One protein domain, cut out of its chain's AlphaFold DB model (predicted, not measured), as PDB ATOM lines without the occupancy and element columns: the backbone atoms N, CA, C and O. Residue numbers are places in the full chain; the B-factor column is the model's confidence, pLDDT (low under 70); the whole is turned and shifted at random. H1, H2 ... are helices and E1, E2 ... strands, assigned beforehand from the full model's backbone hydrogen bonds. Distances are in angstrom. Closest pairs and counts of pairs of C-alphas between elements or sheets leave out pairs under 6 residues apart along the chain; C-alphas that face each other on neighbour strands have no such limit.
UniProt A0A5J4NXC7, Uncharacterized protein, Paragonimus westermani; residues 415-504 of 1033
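Overview. This is residues 415 to 504 of the 1033 residues of an uncharacterized protein of Paragonimus westermani (UniProt A0A5J4NXC7). A small three-stranded sheet, E1, E4 and E5, makes one end of an elongated domain and helix H1 the other, with the short two-stranded pair E2 and E3 between them near the middle and helix H2 between that pair and the larger sheet. Loops make up much of the body, and the long stretch of residues 455 to 471 folds back from the far end of H1 to E3. The printed part has 90 residues with two named helices and five named strands, in the order E1 E2 H1 E3 H2 E4 E5; the sheets, in the orders E1 - E4 - E5 and E2 - E3, are both antiparallel. The class is mixed, helices and strands, with 37 residues, under half, in named elements. The whole is compact, with a radius of gyration of the C-alphas of 12.9 A, and its outline, only just elongated, spans 36 by 24 by 17 A.

Arrangement. In the larger sheet, E4, residues 492 to 496, is the inner strand. E1, residues 415 to 418, is an edge strand and antiparallel to E4 at 153 degrees; N 415 and O 495 are 2.8 A apart, within hydrogen-bond range. E5, residues 501 to 503, is the other edge strand and forms a hairpin with E4; N 494 and O 502 are 2.9 A apart. H2, residues 476 to 483, only grazes this sheet, with its residues 478 to 482. E2, residues 431 to 434, comes nearest to H2 at the C-alphas of Pro 431 and Leu 479, 6.1 A apart. E3, residues 472 to 474, is antiparallel to E2 at 146 degrees, with N 473 and O 433 at 2.9 A. Residues 431 to 432 of E2 also pair, antiparallel, with residues 443 to 444. H1, residues 445 to 454, comes nearest to E2 at the C-alphas of Val 432 and Ala 445, 5.7 A apart. H1 is not on the larger sheet, and H1 and H2 are apart. In H1 and H2 every O i to N i+4 pair is within hydrogen-bond range.

Along the chain. E4 is 13.4 A long, from C-alpha 492 at (88.600, 120.321, 116.611). E1 begins at C-alpha 415 at (93.812, 119.793, 107.594) and measures 10.1 A; E5 measures 7.1 A. H2 is 10.4 A long, E2 10.7 A and E3 6.8 A. H1 is 14.4 A long and ends at C-alpha 454 at (87.740, 149.232, 121.651).

Size, cuts and confidence. The C-alphas of Arg 454 and Asp 498, the two farthest apart, are 40.2 A from each other. The printed part has no cut. The links from E1 to E2 and from H1 to E3 are long, with 12 and 17 residues. The mean pLDDT of the printed part is 94.1, and no printed residue is under 70.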
ATOM      1  N   LEU A 415      93.556 118.523 106.921       89.00
ATOM      2  CA  LEU A 415      93.812 119.793 107.594       89.00
ATOM      3  C   LEU A 415      93.048 119.834 108.930       89.00
ATOM      4  O   LEU A 415      91.828 120.006 108.910       89.00
ATOM      5  N   PRO A 416      93.718 119.703 110.090       91.88
ATOM      6  CA  PRO A 416      93.089 119.960 111.384       91.88
ATOM      7  C   PRO A 416      92.737 121.447 111.536       91.88
ATOM      8  O   PRO A 416      93.563 122.323 111.260       91.88
ATOM      9  N   VAL A 417      91.514 121.746 111.985       94.75
ATOM     10  CA  VAL A 417      91.022 123.116 112.207       94.75
ATOM     11  C   VAL A 417      90.212 123.203 113.503       94.75
ATOM     12  O   VAL A 417      89.374 122.349 113.796       94.75
ATOM     13  N   GLN A 418      90.447 124.260 114.284       96.75
ATOM     14  CA  GLN A 418      89.794 124.485 115.574       96.75
ATOM     15  C   GLN A 418      88.422 125.140 115.379       96.75
ATOM     16  O   GLN A 418      88.321 126.212 114.776       96.75
ATOM     17  N   LEU A 419      87.374 124.556 115.959       97.25
ATOM     18  CA  LEU A 419      86.043 125.161 116.088       97.25
ATOM     19  C   LEU A 419      85.999 126.240 117.189       97.25
ATOM     20  O   LEU A 419      85.056 127.034 117.255       97.25
ATOM     21  N   LEU A 420      87.040 126.308 118.026       97.75
ATOM     22  CA  LEU A 420      87.274 127.389 118.981       97.75
ATOM     23  C   LEU A 420      87.864 128.641 118.315       97.75
ATOM     24  O   LEU A 420      88.799 128.597 117.517       97.75
ATOM     25  N   CYS A 421      87.360 129.805 118.717       98.19
ATOM     26  CA  CYS A 421      87.823 131.097 118.239       98.19
ATOM     27  C   CYS A 421      89.238 131.397 118.768       98.19
ATOM     28  O   CYS A 421      89.443 131.419 119.988       98.19
ATOM     29  N   PRO A 422      90.217 131.751 117.912       97.56
ATOM     30  CA  PRO A 422      91.577 132.045 118.358       97.56
ATOM     31  C   PRO A 422      91.666 133.259 119.299       97.56
ATOM     32  O   PRO A 422      92.639 133.344 120.052       97.56
ATOM     33  N   LEU A 423      90.666 134.153 119.295       96.44
ATOM     34  CA  LEU A 423      90.596 135.357 120.133       96.44
ATOM     35  C   LEU A 423      89.929 135.129 121.498       96.44
ATOM     36  O   LEU A 423      90.521 135.484 122.514       96.44
ATOM     37  N   SER A 424      88.711 134.578 121.536       96.69
ATOM     38  CA  SER A 424      87.945 134.394 122.782       96.69
ATOM     39  C   SER A 424      88.200 133.053 123.470       96.69
ATOM     40  O   SER A 424      87.924 132.935 124.659       96.69
ATOM     41  N   LYS A 425      88.723 132.056 122.740       96.12
ATOM     42  CA  LYS A 425      88.820 130.640 123.149       96.12
ATOM     43  C   LYS A 425      87.470 129.965 123.447       96.12
ATOM     44  O   LYS A 425      87.448 128.851 123.952       96.12
ATOM     45  N   CYS A 426      86.359 130.609 123.098       96.38
ATOM     46  CA  CYS A 426      85.027 130.006 123.067       96.38
ATOM     47  C   CYS A 426      84.760 129.409 121.677       96.38
ATOM     48  O   CYS A 426      85.399 129.823 120.706       96.38
ATOM     49  N   ARG A 427      83.793 128.489 121.564       97.38
ATOM     50  CA  ARG A 427      83.278 128.015 120.268       97.38
ATOM     51  C   ARG A 427      82.872 129.207 119.395       97.38
ATOM     52  O   ARG A 427      82.343 130.197 119.898       97.38
ATOM     53  N   ILE A 428      83.173 129.136 118.103       98.00
ATOM     54  CA  ILE A 428      82.799 130.174 117.142       98.00
ATOM     55  C   ILE A 428      81.276 130.144 116.934       98.00
ATOM     56  O   ILE A 428      80.723 129.089 116.642       98.00
ATOM     57  N   GLU A 429      80.611 131.295 117.060       96.62
ATOM     58  CA  GLU A 429      79.178 131.441 116.749       96.62
ATOM     59  C   GLU A 429      78.984 131.915 115.303       96.62
ATOM     60  O   GLU A 429      78.214 131.331 114.544       96.62
ATOM     61  N   VAL A 430      79.723 132.955 114.895       97.69
ATOM     62  CA  VAL A 430      79.686 133.492 113.528       97.69
ATOM     63  C   VAL A 430      81.090 133.408 112.921       97.69
ATOM     64  O   VAL A 430      81.919 134.284 113.197       97.69
ATOM     65  N   PRO A 431      81.399 132.373 112.117       98.19
ATOM     66  CA  PRO A 431      82.734 132.175 111.565       98.19
ATOM     67  C   PRO A 431      83.025 133.186 110.468       98.19
ATOM     68  O   PRO A 431      82.395 133.175 109.412       98.19
ATOM     69  N   VAL A 432      84.016 134.042 110.704       98.38
ATOM     70  CA  VAL A 432      84.519 134.982 109.704       98.38
ATOM     71  C   VAL A 432      86.009 134.818 109.444       98.38
ATOM     72  O   VAL A 432      86.795 134.413 110.304       98.38
ATOM     73  N   ARG A 433      86.400 135.204 108.230       96.81
ATOM     74  CA  ARG A 433      87.784 135.486 107.837       96.81
ATOM     75  C   ARG A 433      87.813 136.623 106.815       96.81
ATOM     76  O   ARG A 433      86.791 136.987 106.242       96.81
ATOM     77  N   GLY A 434      88.981 137.222 106.610       96.75
ATOM     78  CA  GLY A 434      89.140 138.297 105.631       96.75
ATOM     79  C   GLY A 434      89.242 137.759 104.206       96.75
ATOM     80  O   GLY A 434      89.852 136.716 103.983       96.75
ATOM     81  N   ARG A 435      88.748 138.508 103.218       94.94
ATOM     82  CA  ARG A 435      88.855 138.190 101.781       94.94
ATOM     83  C   ARG A 435      90.289 137.878 101.318       94.94
ATOM     84  O   ARG A 435      90.482 137.083 100.406       94.94
ATOM     85  N   ALA A 436      91.302 138.476 101.953       94.50
ATOM     86  CA  ALA A 436      92.723 138.259 101.653       94.50
ATOM     87  C   ALA A 436      93.403 137.157 102.509       94.50
ATOM     88  O   ALA A 436      94.625 136.954 102.419       94.50
ATOM     89  N   CYS A 437      92.657 136.459 103.370       95.94
ATOM     90  CA  CYS A 437      93.153 135.366 104.205       95.94
ATOM     91  C   CYS A 437      93.320 134.080 103.382       95.94
ATOM     92  O   CYS A 437      92.370 133.592 102.782       95.94
ATOM     93  N   ARG A 438      94.530 133.501 103.403       93.94
ATOM     94  CA  ARG A 438      94.840 132.196 102.778       93.94
ATOM     95  C   ARG A 438      94.812 131.020 103.772       93.94
ATOM     96  O   ARG A 438      95.213 129.922 103.422       93.94
ATOM     97  N   HIS A 439      94.373 131.254 105.009       94.44
ATOM     98  CA  HIS A 439      94.109 130.200 105.991       94.44
ATOM     99  C   HIS A 439      92.619 129.850 105.995       94.44
ATOM    100  O   HIS A 439      91.777 130.714 105.735       94.44
ATOM    101  N   VAL A 440      92.311 128.602 106.350       93.94
ATOM    102  CA  VAL A 440      90.932 128.116 106.519       93.94
ATOM    103  C   VAL A 440      90.386 128.450 107.913       93.94
ATOM    104  O   VAL A 440      89.220 128.808 108.040       93.94
ATOM    105  N   GLN A 441      91.241 128.419 108.947       97.12
ATOM    106  CA  GLN A 441      90.877 128.731 110.335       97.12
ATOM    107  C   GLN A 441      90.097 130.049 110.437       97.12
ATOM    108  O   GLN A 441      90.640 131.127 110.169       97.12
ATOM    109  N   CYS A 442      88.836 129.952 110.848       98.19
ATOM    110  CA  CYS A 442      87.965 131.096 111.075       98.19
ATOM    111  C   CYS A 442      88.133 131.660 112.493       98.19
ATOM    112  O   CYS A 442      88.795 131.077 113.357       98.19
ATOM    113  N   TYR A 443      87.541 132.828 112.724       98.38
ATOM    114  CA  TYR A 443      87.430 133.463 114.030       98.38
ATOM    115  C   TYR A 443      86.034 134.058 114.207       98.38
ATOM    116  O   TYR A 443      85.342 134.325 113.231       98.38
ATOM    117  N   ASP A 444      85.607 134.240 115.453       98.44
ATOM    118  CA  ASP A 444      84.262 134.727 115.760       98.44
ATOM    119  C   ASP A 444      84.087 136.226 115.450       98.44
ATOM    120  O   ASP A 444      84.876 137.069 115.897       98.44
ATOM    121  N   ALA A 445      83.023 136.558 114.714       97.38
ATOM    122  CA  ALA A 445      82.724 137.921 114.282       97.38
ATOM    123  C   ALA A 445      82.402 138.857 115.454       97.38
ATOM    124  O   ALA A 445      82.905 139.981 115.494       97.38
ATOM    125  N   THR A 446      81.608 138.401 116.427       95.56
ATOM    126  CA  THR A 446      81.192 139.207 117.585       95.56
ATOM    127  C   THR A 446      82.412 139.639 118.400       95.56
ATOM    128  O   THR A 446      82.626 140.829 118.653       95.56
ATOM    129  N   THR A 447      83.287 138.683 118.711       96.75
ATOM    130  CA  THR A 447      84.581 138.893 119.369       96.75
ATOM    131  C   THR A 447      85.470 139.850 118.567       96.75
ATOM    132  O   THR A 447      86.057 140.777 119.135       96.75
ATOM    133  N   TYR A 448      85.555 139.665 117.246       97.00
ATOM    134  CA  TYR A 448      86.376 140.501 116.370       97.00
ATOM    135  C   TYR A 448      85.915 141.966 116.340       97.00
ATOM    136  O   TYR A 448      86.738 142.885 116.427       97.00
ATOM    137  N   LEU A 449      84.605 142.196 116.258       95.19
ATOM    138  CA  LEU A 449      84.017 143.534 116.223       95.19
ATOM    139  C   LEU A 449      84.166 144.250 117.573       95.19
ATOM    140  O   LEU A 449      84.593 145.403 117.585       95.19
ATOM    141  N   ILE A 450      83.936 143.569 118.703       91.44
ATOM    142  CA  ILE A 450      84.126 144.136 120.056       91.44
ATOM    143  C   ILE A 450      85.587 144.560 120.295       91.44
ATOM    144  O   ILE A 450      85.854 145.586 120.929       91.44
ATOM    145  N   ILE A 451      86.559 143.799 119.784       91.94
ATOM    146  CA  ILE A 451      87.977 144.172 119.884       91.94
ATOM    147  C   ILE A 451      88.269 145.421 119.042       91.94
ATOM    148  O   ILE A 451      88.915 146.347 119.540       91.94
ATOM    149  N   ASN A 452      87.753 145.493 117.811       91.31
ATOM    150  CA  ASN A 452      87.972 146.640 116.926       91.31
ATOM    151  C   ASN A 452      87.201 147.905 117.345       91.31
ATOM    152  O   ASN A 452      87.698 149.007 117.124       91.31
ATOM    153  N   GLU A 453      86.056 147.784 118.020       86.19
ATOM    154  CA  GLU A 453      85.345 148.911 118.643       86.19
ATOM    155  C   GLU A 453      86.222 149.587 119.714       86.19
ATOM    156  O   GLU A 453      86.363 150.812 119.770       86.19
ATOM    157  N   ARG A 454      86.870 148.771 120.557       82.12
ATOM    158  CA  ARG A 454      87.740 149.232 121.651       82.12
ATOM    159  C   ARG A 454      89.095 149.733 121.149       82.12
ATOM    160  O   ARG A 454      89.630 150.710 121.682       82.12
ATOM    161  N   LYS A 455      89.670 149.048 120.157       83.81
ATOM    162  CA  LYS A 455      90.982 149.326 119.559       83.81
ATOM    163  C   LYS A 455      90.962 148.895 118.080       83.81
ATOM    164  O   LYS A 455      91.283 147.740 117.807       83.81
ATOM    165  N   PRO A 456      90.644 149.795 117.132       82.88
ATOM    166  CA  PRO A 456      90.516 149.460 115.711       82.88
ATOM    167  C   PRO A 456      91.885 149.177 115.078       82.88
ATOM    168  O   PRO A 456      92.519 150.058 114.496       82.88
ATOM    169  N   SER A 457      92.375 147.946 115.228       88.06
ATOM    170  CA  SER A 457      93.583 147.473 114.554       88.06
ATOM    171  C   SER A 457      93.276 147.016 113.131       88.06
ATOM    172  O   SER A 457      94.074 147.297 112.238       88.06
ATOM    173  N   TRP A 458      92.135 146.359 112.905       92.88
ATOM    174  CA  TRP A 458      91.750 145.742 111.629       92.88
ATOM    175  C   TRP A 458      92.837 144.795 111.093       92.88
ATOM    176  O   TRP A 458      93.195 144.815 109.918       92.88
ATOM    177  N   ASN A 459      93.425 144.006 111.999       95.00
ATOM    178  CA  ASN A 459      94.367 142.923 111.707       95.00
ATOM    179  C   ASN A 459      93.668 141.573 111.934       95.00
ATOM    180  O   ASN A 459      92.902 141.440 112.889       95.00
ATOM    181  N   CYS A 460      93.910 140.583 111.081       97.31
ATOM    182  CA  CYS A 460      93.386 139.226 111.231       97.31
ATOM    183  C   CYS A 460      94.118 138.474 112.366       97.31
ATOM    184  O   CYS A 460      95.345 138.413 112.330       97.31
ATOM    185  N   PRO A 461      93.419 137.826 113.320       97.06
ATOM    186  CA  PRO A 461      94.043 137.167 114.474       97.06
ATOM    187  C   PRO A 461      94.800 135.866 114.157       97.06
ATOM    188  O   PRO A 461      95.411 135.299 115.055       97.06
ATOM    189  N   VAL A 462      94.733 135.372 112.916       97.25
ATOM    190  CA  VAL A 462      95.383 134.119 112.480       97.25
ATOM    191  C   VAL A 462      96.629 134.382 111.625       97.25
ATOM    192  O   VAL A 462      97.554 133.577 111.629       97.25
ATOM    193  N   CYS A 463      96.679 135.492 110.878       96.88
ATOM    194  CA  CYS A 463      97.785 135.777 109.950       96.88
ATOM    195  C   CYS A 463      98.257 137.241 109.916       96.88
ATOM    196  O   CYS A 463      98.981 137.619 108.996       96.88
ATOM    197  N   ASP A 464      97.810 138.078 110.859       95.50
ATOM    198  CA  ASP A 464      98.138 139.505 111.032       95.50
ATOM    199  C   ASP A 464      97.929 140.437 109.819       95.50
ATOM    200  O   ASP A 464      98.102 141.654 109.935       95.50
ATOM    201  N   LYS A 465      97.481 139.927 108.665       94.75
ATOM    202  CA  LYS A 465      97.088 140.731 107.500       94.75
ATOM    203  C   LYS A 465      96.015 141.751 107.870       94.75
ATOM    204  O   LYS A 465      95.220 141.525 108.783       94.75
ATOM    205  N   LYS A 466      95.939 142.854 107.118       93.81
ATOM    206  CA  LYS A 466      94.791 143.756 107.226       93.81
ATOM    207  C   LYS A 466      93.507 143.061 106.780       93.81
ATOM    208  O   LYS A 466      93.505 142.249 105.858       93.81
ATOM    209  N   THR A 467      92.435 143.352 107.500       94.25
ATOM    210  CA  THR A 467      91.074 142.891 107.236       94.25
ATOM    211  C   THR A 467      90.162 143.958 107.816       94.25
ATOM    212  O   THR A 467      89.990 144.034 109.032       94.25
ATOM    213  N   TYR A 468      89.666 144.841 106.956       92.44
ATOM    214  CA  TYR A 468      88.697 145.856 107.348       92.44
ATOM    215  C   TYR A 468      87.292 145.242 107.428       92.44
ATOM    216  O   TYR A 468      87.101 144.066 107.115       92.44
ATOM    217  N   TYR A 469      86.300 146.007 107.881       93.38
ATOM    218  CA  TYR A 469      84.933 145.500 108.045       93.38
ATOM    219  C   TYR A 469      84.344 145.015 106.709       93.38
ATOM    220  O   TYR A 469      83.747 143.948 106.633       93.38
ATOM    221  N   GLU A 470      84.609 145.769 105.646       90.75
ATOM    222  CA  GLU A 470      84.276 145.491 104.250       90.75
ATOM    223  C   GLU A 470      85.009 144.272 103.640       90.75
ATOM    224  O   GLU A 470      84.577 143.746 102.612       90.75
ATOM    225  N   ASP A 471      86.088 143.795 104.275       94.00
ATOM    226  CA  ASP A 471      86.819 142.587 103.871       94.00
ATOM    227  C   ASP A 471      86.317 141.315 104.571       94.00
ATOM    228  O   ASP A 471      86.731 140.220 104.182       94.00
ATOM    229  N   LEU A 472      85.492 141.426 105.620       96.19
ATOM    230  CA  LEU A 472      85.015 140.269 106.380       96.19
ATOM    231  C   LEU A 472      84.006 139.460 105.559       96.19
ATOM    232  O   LEU A 472      82.993 139.976 105.090       96.19
ATOM    233  N   LEU A 473      84.275 138.164 105.435       97.00
ATOM    234  CA  LEU A 473      83.389 137.170 104.843       97.00
ATOM    235  C   LEU A 473      82.958 136.197 105.937       97.00
ATOM    236  O   LEU A 473      83.810 135.733 106.695       97.00
ATOM    237  N   ILE A 474      81.664 135.873 105.996       98.06
ATOM    238  CA  ILE A 474      81.180 134.717 106.762       98.06
ATOM    239  C   ILE A 474      81.528 133.467 105.955       98.06
ATOM    240  O   ILE A 474      81.205 133.396 104.767       98.06
ATOM    241  N   ASP A 475      82.195 132.500 106.577       97.50
ATOM    242  CA  ASP A 475      82.545 131.246 105.917       97.50
ATOM    243  C   ASP A 475      81.384 130.249 106.038       97.50
ATOM    244  O   ASP A 475      81.114 129.719 107.116       97.50
ATOM    245  N   GLY A 476      80.661 130.044 104.932       95.00
ATOM    246  CA  GLY A 476      79.468 129.194 104.901       95.00
ATOM    247  C   GLY A 476      79.764 127.731 105.229       95.00
ATOM    248  O   GLY A 476      79.069 127.145 106.050       95.00
ATOM    249  N   PHE A 477      80.847 127.173 104.679       94.75
ATOM    250  CA  PHE A 477      81.256 125.797 104.971       94.75
ATOM    251  C   PHE A 477      81.605 125.630 106.453       94.75
ATOM    252  O   PHE A 477      81.136 124.702 107.107       94.75
ATOM    253  N   PHE A 478      82.361 126.573 107.022       96.56
ATOM    254  CA  PHE A 478      82.684 126.538 108.448       96.56
ATOM    255  C   PHE A 478      81.439 126.696 109.341       96.56
ATOM    256  O   PHE A 478      81.368 126.102 110.417       96.56
ATOM    257  N   LEU A 479      80.438 127.464 108.900       96.94
ATOM    258  CA  LEU A 479      79.153 127.605 109.588       96.94
ATOM    259  C   LEU A 479      78.341 126.300 109.548       96.94
ATOM    260  O   LEU A 479      77.791 125.900 110.574       96.94
ATOM    261  N   ASP A 480      78.316 125.598 108.416       96.06
ATOM    262  CA  ASP A 480      77.657 124.293 108.288       96.06
ATOM    263  C   ASP A 480      78.332 123.225 109.174       96.06
ATOM    264  O   ASP A 480      77.650 122.453 109.852       96.06
ATOM    265  N   VAL A 481      79.669 123.236 109.262       95.94
ATOM    266  CA  VAL A 481      80.446 122.391 110.193       95.94
ATOM    267  C   VAL A 481      80.083 122.690 111.654       95.94
ATOM    268  O   VAL A 481      79.832 121.762 112.424       95.94
ATOM    269  N   LEU A 482      80.018 123.967 112.054       95.50
ATOM    270  CA  LEU A 482      79.670 124.385 113.423       95.50
ATOM    271  C   LEU A 482      78.226 124.039 113.818       95.50
ATOM    272  O   LEU A 482      77.973 123.739 114.989       95.50
ATOM    273  N   ASN A 483      77.302 124.079 112.856       95.44
ATOM    274  CA  ASN A 483      75.885 123.750 113.038       95.44
ATOM    275  C   ASN A 483      75.597 122.241 112.988       95.44
ATOM    276  O   ASN A 483      74.503 121.814 113.361       95.44
ATOM    277  N   SER A 484      76.550 121.417 112.542       95.19
ATOM    278  CA  SER A 484      76.381 119.965 112.506       95.19
ATOM    279  C   SER A 484      76.177 119.387 113.915       95.19
ATOM    280  O   SER A 484      76.977 119.669 114.815       95.19
ATOM    281  N   PRO A 485      75.173 118.514 114.141       93.38
ATOM    282  CA  PRO A 485      74.999 117.825 115.419       93.38
ATOM    283  C   PRO A 485      76.237 117.027 115.855       93.38
ATOM    284  O   PRO A 485      76.495 116.898 117.047       93.38
ATOM    285  N   ALA A 486      77.034 116.539 114.899       91.19
ATOM    286  CA  ALA A 486      78.228 115.740 115.169       91.19
ATOM    287  C   ALA A 486      79.448 116.556 115.647       91.19
ATOM    288  O   ALA A 486      80.465 115.957 115.984       91.19
ATOM    289  N   THR A 487      79.376 117.894 115.693       92.81
ATOM    290  CA  THR A 487      80.480 118.746 116.179       92.81
ATOM    291  C   THR A 487      80.179 119.491 117.473       92.81
ATOM    292  O   THR A 487      81.038 120.245 117.924       92.81
ATOM    293  N   GLN A 488      78.995 119.338 118.075       89.44
ATOM    294  CA  GLN A 488      78.561 120.185 119.202       89.44
ATOM    295  C   GLN A 488      79.467 120.071 120.438       89.44
ATOM    296  O   GLN A 488      79.685 121.063 121.127       89.44
ATOM    297  N   GLU A 489      80.039 118.888 120.670       89.38
ATOM    298  CA  GLU A 489      80.978 118.593 121.764       89.38
ATOM    299  C   GLU A 489      82.447 118.529 121.289       89.38
ATOM    300  O   GLU A 489      83.321 118.087 122.030       89.38
ATOM    301  N   LEU A 490      82.733 118.956 120.050       92.56
ATOM    302  CA  LEU A 490      84.082 118.964 119.473       92.56
ATOM    303  C   LEU A 490      84.670 120.378 119.426       92.56
ATOM    304  O   LEU A 490      84.045 121.304 118.903       92.56
ATOM    305  N   ASP A 491      85.919 120.501 119.874       95.00
ATOM    306  CA  ASP A 491      86.741 121.707 119.717       95.00
ATOM    307  C   ASP A 491      87.567 121.698 118.414       95.00
ATOM    308  O   ASP A 491      88.000 122.754 117.951       95.00
ATOM    309  N   GLU A 492      87.754 120.528 117.793       95.12
ATOM    310  CA  GLU A 492      88.600 120.321 116.611       95.12
ATOM    311  C   GLU A 492      87.972 119.326 115.622       95.12
ATOM    312  O   GLU A 492      87.346 118.333 116.004       95.12
ATOM    313  N   VAL A 493      88.162 119.600 114.332       95.62
ATOM    314  CA  VAL A 493      87.738 118.762 113.202       95.62
ATOM    315  C   VAL A 493      88.865 118.650 112.184       95.62
ATOM    316  O   VAL A 493      89.734 119.516 112.100       95.62
ATOM    317  N   VAL A 494      88.831 117.591 111.380       95.00
ATOM    318  CA  VAL A 494      89.787 117.347 110.299       95.00
ATOM    319  C   VAL A 494      89.064 117.514 108.968       95.00
ATOM    320  O   VAL A 494      88.096 116.804 108.707       95.00
ATOM    321  N   PHE A 495      89.511 118.459 108.142       93.62
ATOM    322  CA  PHE A 495      89.010 118.668 106.781       93.62
ATOM    323  C   PHE A 495      89.835 117.848 105.790       93.62
ATOM    324  O   PHE A 495      91.064 117.867 105.865       93.62
ATOM    325  N   HIS A 496      89.179 117.157 104.864       92.06
ATOM    326  CA  HIS A 496      89.818 116.308 103.853       92.06
ATOM    327  C   HIS A 496      89.947 117.046 102.512       92.06
ATOM    328  O   HIS A 496      89.319 118.085 102.291       92.06
ATOM    329  N   ASP A 497      90.782 116.528 101.612       87.44
ATOM    330  CA  ASP A 497      91.046 117.114 100.290       87.44
ATOM    331  C   ASP A 497      89.833 117.092  99.337       87.44
ATOM    332  O   ASP A 497      89.701 117.979  98.494       87.44
ATOM    333  N   ASP A 498      88.903 116.154  99.525       87.06
ATOM    334  CA  ASP A 498      87.601 116.106  98.843       87.06
ATOM    335  C   ASP A 498      86.577 117.148  99.354       87.06
ATOM    336  O   ASP A 498      85.482 117.270  98.799       87.06
ATOM    337  N   GLY A 499      86.922 117.917 100.394       84.50
ATOM    338  CA  GLY A 499      86.042 118.893 101.040       84.50
ATOM    339  C   GLY A 499      85.073 118.295 102.066       84.50
ATOM    340  O   GLY A 499      84.256 119.028 102.630       84.50
ATOM    341  N   SER A 500      85.151 116.991 102.344       91.44
ATOM    342  CA  SER A 500      84.493 116.387 103.503       91.44
ATOM    343  C   SER A 500      85.231 116.738 104.803       91.44
ATOM    344  O   SER A 500      86.296 117.363 104.811       91.44
ATOM    345  N   TRP A 501      84.659 116.353 105.941       94.06
ATOM    346  CA  TRP A 501      85.294 116.526 107.243       94.06
ATOM    347  C   TRP A 501      84.923 115.393 108.198       94.06
ATOM    348  O   TRP A 501      83.863 114.776 108.080       94.06
ATOM    349  N   SER A 502      85.794 115.136 109.169       92.25
ATOM    350  CA  SER A 502      85.567 114.187 110.260       92.25
ATOM    351  C   SER A 502      85.866 114.824 111.616       92.25
ATOM    352  O   SER A 502      86.540 115.853 111.708       92.25
ATOM    353  N   ALA A 503      85.391 114.193 112.689       89.00
ATOM    354  CA  ALA A 503      85.894 114.480 114.027       89.00
ATOM    355  C   ALA A 503      87.415 114.236 114.084       89.00
ATOM    356  O   ALA A 503      87.924 113.344 113.398       89.00
ATOM    357  N   ALA A 504      88.131 115.000 114.910       82.00
ATOM    358  CA  ALA A 504      89.476 114.614 115.319       82.00
ATOM    359  C   ALA A 504      89.381 113.398 116.259       82.00
ATOM    360  O   ALA A 504      88.618 113.426 117.228       82.00
TER     361      ALA A 504